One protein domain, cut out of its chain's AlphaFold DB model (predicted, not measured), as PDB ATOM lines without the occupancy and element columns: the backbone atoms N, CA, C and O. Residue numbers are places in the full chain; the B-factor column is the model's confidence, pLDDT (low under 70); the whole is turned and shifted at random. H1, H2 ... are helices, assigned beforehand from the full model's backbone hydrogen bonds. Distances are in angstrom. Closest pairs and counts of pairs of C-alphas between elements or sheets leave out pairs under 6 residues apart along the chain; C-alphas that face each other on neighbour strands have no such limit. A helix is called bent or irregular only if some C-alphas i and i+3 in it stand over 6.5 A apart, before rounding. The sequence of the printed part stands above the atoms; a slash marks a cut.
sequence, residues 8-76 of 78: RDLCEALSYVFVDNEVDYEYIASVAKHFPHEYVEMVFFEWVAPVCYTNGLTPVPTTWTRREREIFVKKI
ATOM      1  N   ARG A   8     125.289  55.263 175.016       92.12
ATOM      2  CA  ARG A   8     124.305  55.021 176.075       92.12
ATOM      3  C   ARG A   8     124.858  54.116 177.172       92.12
ATOM      4  O   ARG A   8     124.614  54.397 178.343       92.12
ATOM      5  N   ASP A   9     125.591  53.067 176.806       94.56
ATOM      6  CA  ASP A   9     126.222  52.161 177.772       94.56
ATOM      7  C   ASP A   9     127.314  52.892 178.561       94.56
ATOM      8  O   ASP A   9     127.404  52.742 179.780       94.56
ATOM      9  N   LEU A  10     128.095  53.746 177.885       95.44
ATOM     10  CA  LEU A  10     129.099  54.593 178.531       95.44
ATOM     11  C   LEU A  10     128.459  55.596 179.501       95.44
ATOM     12  O   LEU A  10     128.888  55.695 180.649       95.44
ATOM     13  N   CYS A  11     127.412  56.304 179.073       94.06
ATOM     14  CA  CYS A  11     126.690  57.250 179.924       94.06
ATOM     15  C   CYS A  11     126.057  56.565 181.140       94.06
ATOM     16  O   CYS A  11     126.102  57.111 182.241       94.06
ATOM     17  N   GLU A  12     125.467  55.378 180.952       91.62
ATOM     18  CA  GLU A  12     124.903  54.583 182.044       91.62
ATOM     19  C   GLU A  12     125.994  54.224 183.053       91.62
ATOM     20  O   GLU A  12     125.846  54.562 184.226       91.62
ATOM     21  N   ALA A  13     127.108  53.641 182.606       95.06
ATOM     22  CA  ALA A  13     128.219  53.282 183.481       95.06
ATOM     23  C   ALA A  13     128.757  54.496 184.254       95.06
ATOM     24  O   ALA A  13     128.842  54.467 185.477       95.06
ATOM     25  N   LEU A  14     129.039  55.602 183.567       94.88
ATOM     26  CA  LEU A  14     129.559  56.822 184.188       94.88
ATOM     27  C   LEU A  14     128.584  57.462 185.191       94.88
ATOM     28  O   LEU A  14     129.023  58.084 186.157       94.88
ATOM     29  N   SER A  15     127.271  57.288 185.009       92.00
ATOM     30  CA  SER A  15     126.269  57.811 185.947       92.00
ATOM     31  C   SER A  15     126.338  57.174 187.337       92.00
ATOM     32  O   SER A  15     125.961  57.822 188.315       92.00
ATOM     33  N   TYR A  16     126.875  55.950 187.446       90.88
ATOM     34  CA  TYR A  16     127.014  55.242 188.722       90.88
ATOM     35  C   TYR A  16     127.967  55.936 189.702       90.88
ATOM     36  O   TYR A  16     127.850  55.712 190.900       90.88
ATOM     37  N   VAL A  17     128.839  56.838 189.231       91.38
ATOM     38  CA  VAL A  17     129.682  57.684 190.100       91.38
ATOM     39  C   VAL A  17     128.848  58.596 191.013       91.38
ATOM     40  O   VAL A  17     129.323  59.022 192.060       91.38
ATOM     41  N   PHE A  18     127.608  58.906 190.626       86.31
ATOM     42  CA  PHE A  18     126.729  59.845 191.331       86.31
ATOM     43  C   PHE A  18     125.626  59.162 192.150       86.31
ATOM     44  O   PHE A  18     124.721  59.840 192.642       86.31
ATOM     45  N   VAL A  19     125.651  57.833 192.263       82.31
ATOM     46  CA  VAL A  19     124.728  57.098 193.132       82.31
ATOM     47  C   VAL A  19     125.237  57.201 194.574       82.31
ATOM     48  O   VAL A  19     126.438  57.141 194.811       82.31
ATOM     49  N   ASP A  20     124.337  57.375 195.546       80.06
ATOM     50  CA  ASP A  20     124.676  57.446 196.983       80.06
ATOM     51  C   ASP A  20     124.908  56.031 197.539       80.06
ATOM     52  O   ASP A  20     124.137  55.495 198.337       80.06
ATOM     53  N   ASN A  21     125.927  55.364 197.000       82.81
ATOM     54  CA  ASN A  21     126.422  54.062 197.415       82.81
ATOM     55  C   ASN A  21     127.940  53.969 197.182       82.81
ATOM     56  O   ASN A  21     128.581  54.910 196.715       82.81
ATOM     57  N   GLU A  22     128.535  52.832 197.545       90.19
ATOM     58  CA  GLU A  22     129.923  52.556 197.188       90.19
ATOM     59  C   GLU A  22     130.068  52.484 195.663       90.19
ATOM     60  O   GLU A  22     129.319  51.776 194.985       90.19
ATOM     61  N   VAL A  23     131.035  53.231 195.131       91.06
ATOM     62  CA  VAL A  23     131.260  53.326 193.689       91.06
ATOM     63  C   VAL A  23     131.869  52.023 193.170       91.06
ATOM     64  O   VAL A  23     132.987  51.656 193.532       91.06
ATOM     65  N   ASP A  24     131.163  51.359 192.254       94.44
ATOM     66  CA  ASP A  24     131.650  50.162 191.564       94.44
ATOM     67  C   ASP A  24     132.593  50.538 190.406       94.44
ATOM     68  O   ASP A  24     132.217  50.593 189.229       94.44
ATOM     69  N   TYR A  25     133.849  50.832 190.745       95.44
ATOM     70  CA  TYR A  25     134.876  51.171 189.756       95.44
ATOM     71  C   TYR A  25     135.184  50.023 188.791       95.44
ATOM     72  O   TYR A  25     135.574  50.286 187.652       95.44
ATOM     73  N   GLU A  26     135.023  48.767 189.218       97.25
ATOM     74  CA  GLU A  26     135.284  47.603 188.369       97.25
ATOM     75  C   GLU A  26     134.269  47.544 187.226       97.25
ATOM     76  O   GLU A  26     134.657  47.450 186.055       97.25
ATOM     77  N   TYR A  27     132.982  47.701 187.541       94.88
ATOM     78  CA  TYR A  27     131.928  47.797 186.540       94.88
ATOM     79  C   TYR A  27     132.138  48.992 185.606       94.88
ATOM     80  O   TYR A  27     132.138  48.814 184.382       94.88
ATOM     81  N   ILE A  28     132.387  50.188 186.150       96.00
ATOM     82  CA  ILE A  28     132.588  51.403 185.344       96.00
ATOM     83  C   ILE A  28     133.766  51.218 184.377       96.00
ATOM     84  O   ILE A  28     133.632  51.459 183.173       96.00
ATOM     85  N   ALA A  29     134.904  50.721 184.870       96.81
ATOM     86  CA  ALA A  29     136.084  50.461 184.052       96.81
ATOM     87  C   ALA A  29     135.842  49.355 183.014       96.81
ATOM     88  O   ALA A  29     136.380  49.426 181.906       96.81
ATOM     89  N   SER A  30     135.015  48.349 183.330       96.75
ATOM     90  CA  SER A  30     134.666  47.271 182.400       96.75
ATOM     91  C   SER A  30     133.978  47.788 181.132       96.75
ATOM     92  O   SER A  30     134.191  47.213 180.064       96.75
ATOM     93  N   VAL A  31     133.235  48.895 181.228       97.19
ATOM     94  CA  VAL A  31     132.585  49.567 180.096       97.19
ATOM     95  C   VAL A  31     133.520  50.606 179.479       97.19
ATOM     96  O   VAL A  31     133.839  50.507 178.293       97.19
ATOM     97  N   ALA A  32     134.018  51.553 180.283       97.06
ATOM     98  CA  ALA A  32     134.771  52.719 179.818       97.06
ATOM     99  C   ALA A  32     136.060  52.367 179.057       97.06
ATOM    100  O   ALA A  32     136.426  53.074 178.123       97.06
ATOM    101  N   LYS A  33     136.714  51.241 179.382       96.75
ATOM    102  CA  LYS A  33     137.945  50.786 178.704       96.75
ATOM    103  C   LYS A  33     137.793  50.518 177.201       96.75
ATOM    104  O   LYS A  33     138.797  50.344 176.517       96.75
ATOM    105  N   HIS A  34     136.563  50.422 176.699       96.94
ATOM    106  CA  HIS A  34     136.280  50.210 175.279       96.94
ATOM    107  C   HIS A  34     136.178  51.518 174.480       96.94
ATOM    108  O   HIS A  34     135.983  51.468 173.268       96.94
ATOM    109  N   PHE A  35     136.326  52.670 175.139       96.44
ATOM    110  CA  PHE A  35     136.272  53.998 174.537       96.44
ATOM    111  C   PHE A  35     137.621  54.722 174.702       96.44
ATOM    112  O   PHE A  35     138.360  54.437 175.649       96.44
ATOM    113  N   PRO A  36     137.971  55.670 173.810       97.69
ATOM    114  CA  PRO A  36     139.146  56.519 173.995       97.69
ATOM    115  C   PRO A  36     139.057  57.319 175.300       97.69
ATOM    116  O   PRO A  36     137.996  57.843 175.626       97.69
ATOM    117  N   HIS A  37     140.174  57.466 176.015       96.44
ATOM    118  CA  HIS A  37     140.212  58.181 177.297       96.44
ATOM    119  C   HIS A  37     139.645  59.607 177.204       96.44
ATOM    120  O   HIS A  37     138.778  59.972 177.990       96.44
ATOM    121  N   GLU A  38     140.064  60.363 176.187       98.12
ATOM    122  CA  GLU A  38     139.597  61.731 175.911       98.12
ATOM    123  C   GLU A  38     138.077  61.788 175.684       98.12
ATOM    124  O   GLU A  38     137.405  62.736 176.087       98.12
ATOM    125  N   TYR A  39     137.509  60.743 175.074       97.56
ATOM    126  CA  TYR A  39     136.069  60.642 174.854       97.56
ATOM    127  C   TYR A  39     135.319  60.324 176.152       97.56
ATOM    128  O   TYR A  39     134.285  60.928 176.421       97.56
ATOM    129  N   VAL A  40     135.856  59.427 176.989       97.88
ATOM    130  CA  VAL A  40     135.300  59.132 178.321       97.88
ATOM    131  C   VAL A  40     135.278  60.388 179.190       97.88
ATOM    132  O   VAL A  40     134.271  60.654 179.843       97.88
ATOM    133  N   GLU A  41     136.356  61.171 179.173       97.69
ATOM    134  CA  GLU A  41     136.455  62.437 179.902       97.69
ATOM    135  C   GLU A  41     135.394  63.443 179.435       97.69
ATOM    136  O   GLU A  41     134.633  63.962 180.254       97.69
ATOM    137  N   MET A  42     135.289  63.659 178.119       97.81
ATOM    138  CA  MET A  42     134.288  64.554 177.533       97.81
ATOM    139  C   MET A  42     132.862  64.129 177.904       97.81
ATOM    140  O   MET A  42     132.096  64.940 178.425       97.81
ATOM    141  N   VAL A  43     132.511  62.850 177.730       96.19
ATOM    142  CA  VAL A  43     131.174  62.338 178.081       96.19
ATOM    143  C   VAL A  43     130.903  62.505 179.579       96.19
ATOM    144  O   VAL A  43     129.808  62.917 179.974       96.19
ATOM    145  N   PHE A  44     131.888  62.232 180.435       95.12
ATOM    146  CA  PHE A  44     131.723  62.383 181.877       95.12
ATOM    147  C   PHE A  44     131.424  63.834 182.270       95.12
ATOM    148  O   PHE A  44     130.429  64.088 182.952       95.12
ATOM    149  N   PHE A  45     132.246  64.786 181.824       94.75
ATOM    150  CA  PHE A  45     132.143  66.180 182.259       94.75
ATOM    151  C   PHE A  45     131.067  66.982 181.528       94.75
ATOM    152  O   PHE A  45     130.435  67.841 182.144       94.75
ATOM    153  N   GLU A  46     130.833  66.719 180.244       95.00
ATOM    154  CA  GLU A  46     129.909  67.522 179.439       95.00
ATOM    155  C   GLU A  46     128.493  66.946 179.393       95.00
ATOM    156  O   GLU A  46     127.533  67.702 179.228       95.00
ATOM    157  N   TRP A  47     128.334  65.623 179.501       92.94
ATOM    158  CA  TRP A  47     127.038  64.968 179.295       92.94
ATOM    159  C   TRP A  47     126.450  64.430 180.600       92.94
ATOM    160  O   TRP A  47     125.284  64.689 180.900       92.94
ATOM    161  N   VAL A  48     127.244  63.699 181.387       91.56
ATOM    162  CA  VAL A  48     126.759  62.988 182.582       91.56
ATOM    163  C   VAL A  48     126.738  63.891 183.815       91.56
ATOM    164  O   VAL A  48     125.686  64.048 184.441       91.56
ATOM    165  N   ALA A  49     127.865  64.521 184.162       90.56
ATOM    166  CA  ALA A  49     127.997  65.318 185.383       90.56
ATOM    167  C   ALA A  49     126.959  66.454 185.510       90.56
ATOM    168  O   ALA A  49     126.385  66.589 186.593       90.56
ATOM    169  N   PRO A  50     126.620  67.225 184.453       88.25
ATOM    170  CA  PRO A  50     125.621  68.292 184.559       88.25
ATOM    171  C   PRO A  50     124.216  67.783 184.904       88.25
ATOM    172  O   PRO A  50     123.447  68.481 185.563       88.25
ATOM    173  N   VAL A  51     123.877  66.564 184.472       84.62
ATOM    174  CA  VAL A  51     122.581  65.935 184.752       84.62
ATOM    175  C   VAL A  51     122.589  65.303 186.144       84.62
ATOM    176  O   VAL A  51     121.658  65.512 186.922       84.62
ATOM    177  N   CYS A  52     123.644  64.556 186.473       83.81
ATOM    178  CA  CYS A  52     123.707  63.730 187.677       83.81
ATOM    179  C   CYS A  52     124.127  64.480 188.947       83.81
ATOM    180  O   CYS A  52     123.677  64.102 190.025       83.81
ATOM    181  N   TYR A  53     124.930  65.549 188.860       76.56
ATOM    182  CA  TYR A  53     125.409  66.288 190.041       76.56
ATOM    183  C   TYR A  53     124.258  66.820 190.909       76.56
ATOM    184  O   TYR A  53     124.341  66.837 192.135       76.56
ATOM    185  N   THR A  54     123.145  67.202 190.279       69.88
ATOM    186  CA  THR A  54     121.964  67.694 191.001       69.88
ATOM    187  C   THR A  54     121.279  66.626 191.854       69.88
ATOM    188  O   THR A  54     120.623  66.982 192.830       69.88
ATOM    189  N   ASN A  55     121.478  65.334 191.561       66.19
ATOM    190  CA  ASN A  55     120.844  64.242 192.302       66.19
ATOM    191  C   ASN A  55     121.300  64.213 193.771       66.19
ATOM    192  O   ASN A  55     120.469  64.037 194.658       66.19
ATOM    193  N   GLY A  56     122.584  64.479 194.038       62.38
ATOM    194  CA  GLY A  56     123.132  64.561 195.401       62.38
ATOM    195  C   GLY A  56     122.688  65.798 196.196       62.38
ATOM    196  O   GLY A  56     122.896  65.864 197.404       62.38
ATOM    197  N   LEU A  57     122.071  66.782 195.535       65.19
ATOM    198  CA  LEU A  57     121.568  68.013 196.157       65.19
ATOM    199  C   LEU A  57     120.069  67.951 196.470       65.19
ATOM    200  O   LEU A  57     119.517  68.894 197.040       65.19
ATOM    201  N   THR A  58     119.398  66.864 196.087       60.75
ATOM    202  CA  THR A  58     117.963  66.683 196.307       60.75
ATOM    203  C   THR A  58     117.717  65.698 197.447       60.75
ATOM    204  O   THR A  58     118.429  64.699 197.538       60.75
ATOM    205  N   PRO A  59     116.727  65.939 198.331       60.47
ATOM    206  CA  PRO A  59     116.337  64.953 199.333       60.47
ATOM    207  C   PRO A  59     116.031  63.628 198.636       60.47
ATOM    208  O   PRO A  59     115.282  63.646 197.660       60.47
ATOM    209  N   VAL A  60     116.601  62.519 199.130       56.53
ATOM    210  CA  VAL A  60     116.446  61.176 198.547       56.53
ATOM    211  C   VAL A  60     114.969  60.932 198.216       56.53
ATOM    212  O   VAL A  60     114.153  60.791 199.134       56.53
ATOM    213  N   PRO A  61     114.578  60.907 196.928       51.22
ATOM    214  CA  PRO A  61     113.203  60.617 196.575       51.22
ATOM    215  C   PRO A  61     112.937  59.143 196.884       51.22
ATOM    216  O   PRO A  61     113.750  58.274 196.572       51.22
ATOM    217  N   THR A  62     111.760  58.826 197.421       49.66
ATOM    218  CA  THR A  62     111.320  57.444 197.709       49.66
ATOM    219  C   THR A  62     111.267  56.531 196.474       49.66
ATOM    220  O   THR A  62     111.029  55.333 196.596       49.66
ATOM    221  N   THR A  63     111.488  57.080 195.278       43.41
ATOM    222  CA  THR A  63     111.373  56.405 193.985       43.41
ATOM    223  C   THR A  63     112.699  56.249 193.249       43.41
ATOM    224  O   THR A  63     112.665  56.133 192.024       43.41
ATOM    225  N   TRP A  64     113.841  56.203 193.945       50.56
ATOM    226  CA  TRP A  64     115.152  55.788 193.404       50.56
ATOM    227  C   TRP A  64     115.131  54.333 192.895       50.56
ATOM    228  O   TRP A  64     115.720  53.398 193.424       50.56
ATOM    229  N   THR A  65     114.336  54.108 191.861       49.81
ATOM    230  CA  THR A  65     113.972  52.821 191.291       49.81
ATOM    231  C   THR A  65     113.887  53.032 189.794       49.81
ATOM    232  O   THR A  65     113.112  53.880 189.369       49.81
ATOM    233  N   ARG A  66     114.678  52.263 189.029       46.03
ATOM    234  CA  ARG A  66     114.585  51.806 187.615       46.03
ATOM    235  C   ARG A  66     113.982  52.719 186.520       46.03
ATOM    236  O   ARG A  66     114.457  52.685 185.389       46.03
ATOM    237  N   ARG A  67     112.944  53.496 186.814       42.12
ATOM    238  CA  ARG A  67     112.157  54.389 185.954       42.12
ATOM    239  C   ARG A  67     112.927  55.613 185.444       42.12
ATOM    240  O   ARG A  67     112.541  56.186 184.432       42.12
ATOM    241  N   GLU A  68     114.041  55.975 186.075       55.47
ATOM    242  CA  GLU A  68     114.873  57.107 185.643       55.47
ATOM    243  C   GLU A  68     115.815  56.770 184.486       55.47
ATOM    244  O   GLU A  68     116.285  57.691 183.833       55.47
ATOM    245  N   ARG A  69     116.013  55.492 184.123       53.41
ATOM    246  CA  ARG A  69     116.846  55.123 182.962       53.41
ATOM    247  C   ARG A  69     116.315  55.720 181.645       53.41
ATOM    248  O   ARG A  69     117.093  56.030 180.751       53.41
ATOM    249  N   GLU A  70     115.000  55.916 181.523       51.97
ATOM    250  CA  GLU A  70     114.386  56.592 180.366       51.97
ATOM    251  C   GLU A  70     114.456  58.124 180.447       51.97
ATOM    252  O   GLU A  70     114.558  58.793 179.421       51.97
ATOM    253  N   ILE A  71     114.400  58.692 181.656       56.28
ATOM    254  CA  ILE A  71     114.472  60.145 181.881       56.28
ATOM    255  C   ILE A  71     115.915  60.633 181.741       56.28
ATOM    256  O   ILE A  71     116.151  61.677 181.143       56.28
ATOM    257  N   PHE A  72     116.869  59.857 182.251       59.69
ATOM    258  CA  PHE A  72     118.303  60.071 182.126       59.69
ATOM    259  C   PHE A  72     118.685  60.170 180.647       59.69
ATOM    260  O   PHE A  72     119.155  61.213 180.213       59.69
ATOM    261  N   VAL A  73     118.315  59.175 179.834       59.59
ATOM    262  CA  VAL A  73     118.569  59.175 178.380       59.59
ATOM    263  C   VAL A  73     117.967  60.391 177.662       59.59
ATOM    264  O   VAL A  73     118.547  60.860 176.695       59.59
ATOM    265  N   LYS A  74     116.838  60.939 178.132       58.78
ATOM    266  CA  LYS A  74     116.232  62.155 177.555       58.78
ATOM    267  C   LYS A  74     116.922  63.459 177.963       58.78
ATOM    268  O   LYS A  74     116.698  64.477 177.315       58.78
ATOM    269  N   LYS A  75     117.660  63.460 179.073       59.59
ATOM    270  CA  LYS A  75     118.327  64.651 179.625       59.59
ATOM    271  C   LYS A  75     119.791  64.750 179.214       59.59
ATOM    272  O   LYS A  75     120.342  65.845 179.227       59.59
ATOM    273  N   ILE A  76     120.403  63.624 178.870       64.50
ATOM    274  CA  ILE A  76     121.761  63.576 178.344       64.50
ATOM    275  C   ILE A  76     121.740  64.023 176.884       64.50
ATOM    276  O   ILE A  76     120.811  63.727 176.134       64.50
TER     277      ILE A  76
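AT A GLANCE: This is residues 8 to 76 of the 78 residues of an uncharacterized protein of Xenorhabdus kozodoii (UniProt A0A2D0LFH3). A short first helix, H1, lies in the middle, with H2 folded back along one side of it as a helical hairpin and the long bent helix H3 covering another side. After H3 a wide loop, residues 58 to 67, leads back to H4, which sits loosely near H1 and H3b. The printed part has 69 residues with four named helices, H1 to H4 in order, and no named strand; its class is all helix. It is compact, with a radius of gyration of the C-alphas of 12.1 A, yet elongated, spanning 36 by 23 by 20 A.

HOW THE PARTS SIT: H1, residues 8 to 18, touches H2, residues 25 to 32, at a shallow tilt of 28 degrees, opposite ways; their closest C-alphas, of Ala 13 and Ile 28, are 5.1 A apart. H3, residues 37 to 57, was assigned as one helix by its hydrogen bonds but is bent, C-alphas 46 and 49 being 6.6 A apart; its arms H3a, residues 37 to 46, and H3b, residues 49 to 57, stand at a steep tilt of 53 degrees. H3b is irregular, with C-alphas 51 and 54 6.52 A apart. H1 touches H3a at a steep tilt of 65 degrees, closest at the C-alphas of Leu 14 and Phe 44, 6.4 A. H1 touches H3b at a shallow tilt of 33 degrees, only just short of steep, closest at the C-alphas of Phe 18 and Cys 52, 6.1 A. H4, residues 68 to 75, is close to but not clearly touching H3b, with the closest C-alphas, of Val 51 and Lys 75, 6.8 A apart. In H2, H3a and H4 every O i to N i+4 pair is within hydrogen-bond range; in H1 it is 4 of 7, and in H3b 1 of 5, beside 3 of 6 O i to N i+3 pairs.

IN THESE COORDINATES: H1 runs 16.2 A from C-alpha 8 at (124.305, 55.021, 176.075). H3a is 14.1 A long and H3b 12.8 A. H4 ends at C-alpha 75, (118.327, 64.651, 179.625).

THE WHOLE: The two C-alphas farthest apart, of Pro 36 and Thr 62, are 36.6 A apart. The printed part has no cut and no long link. Residues 54 to 76 have pLDDT under 70.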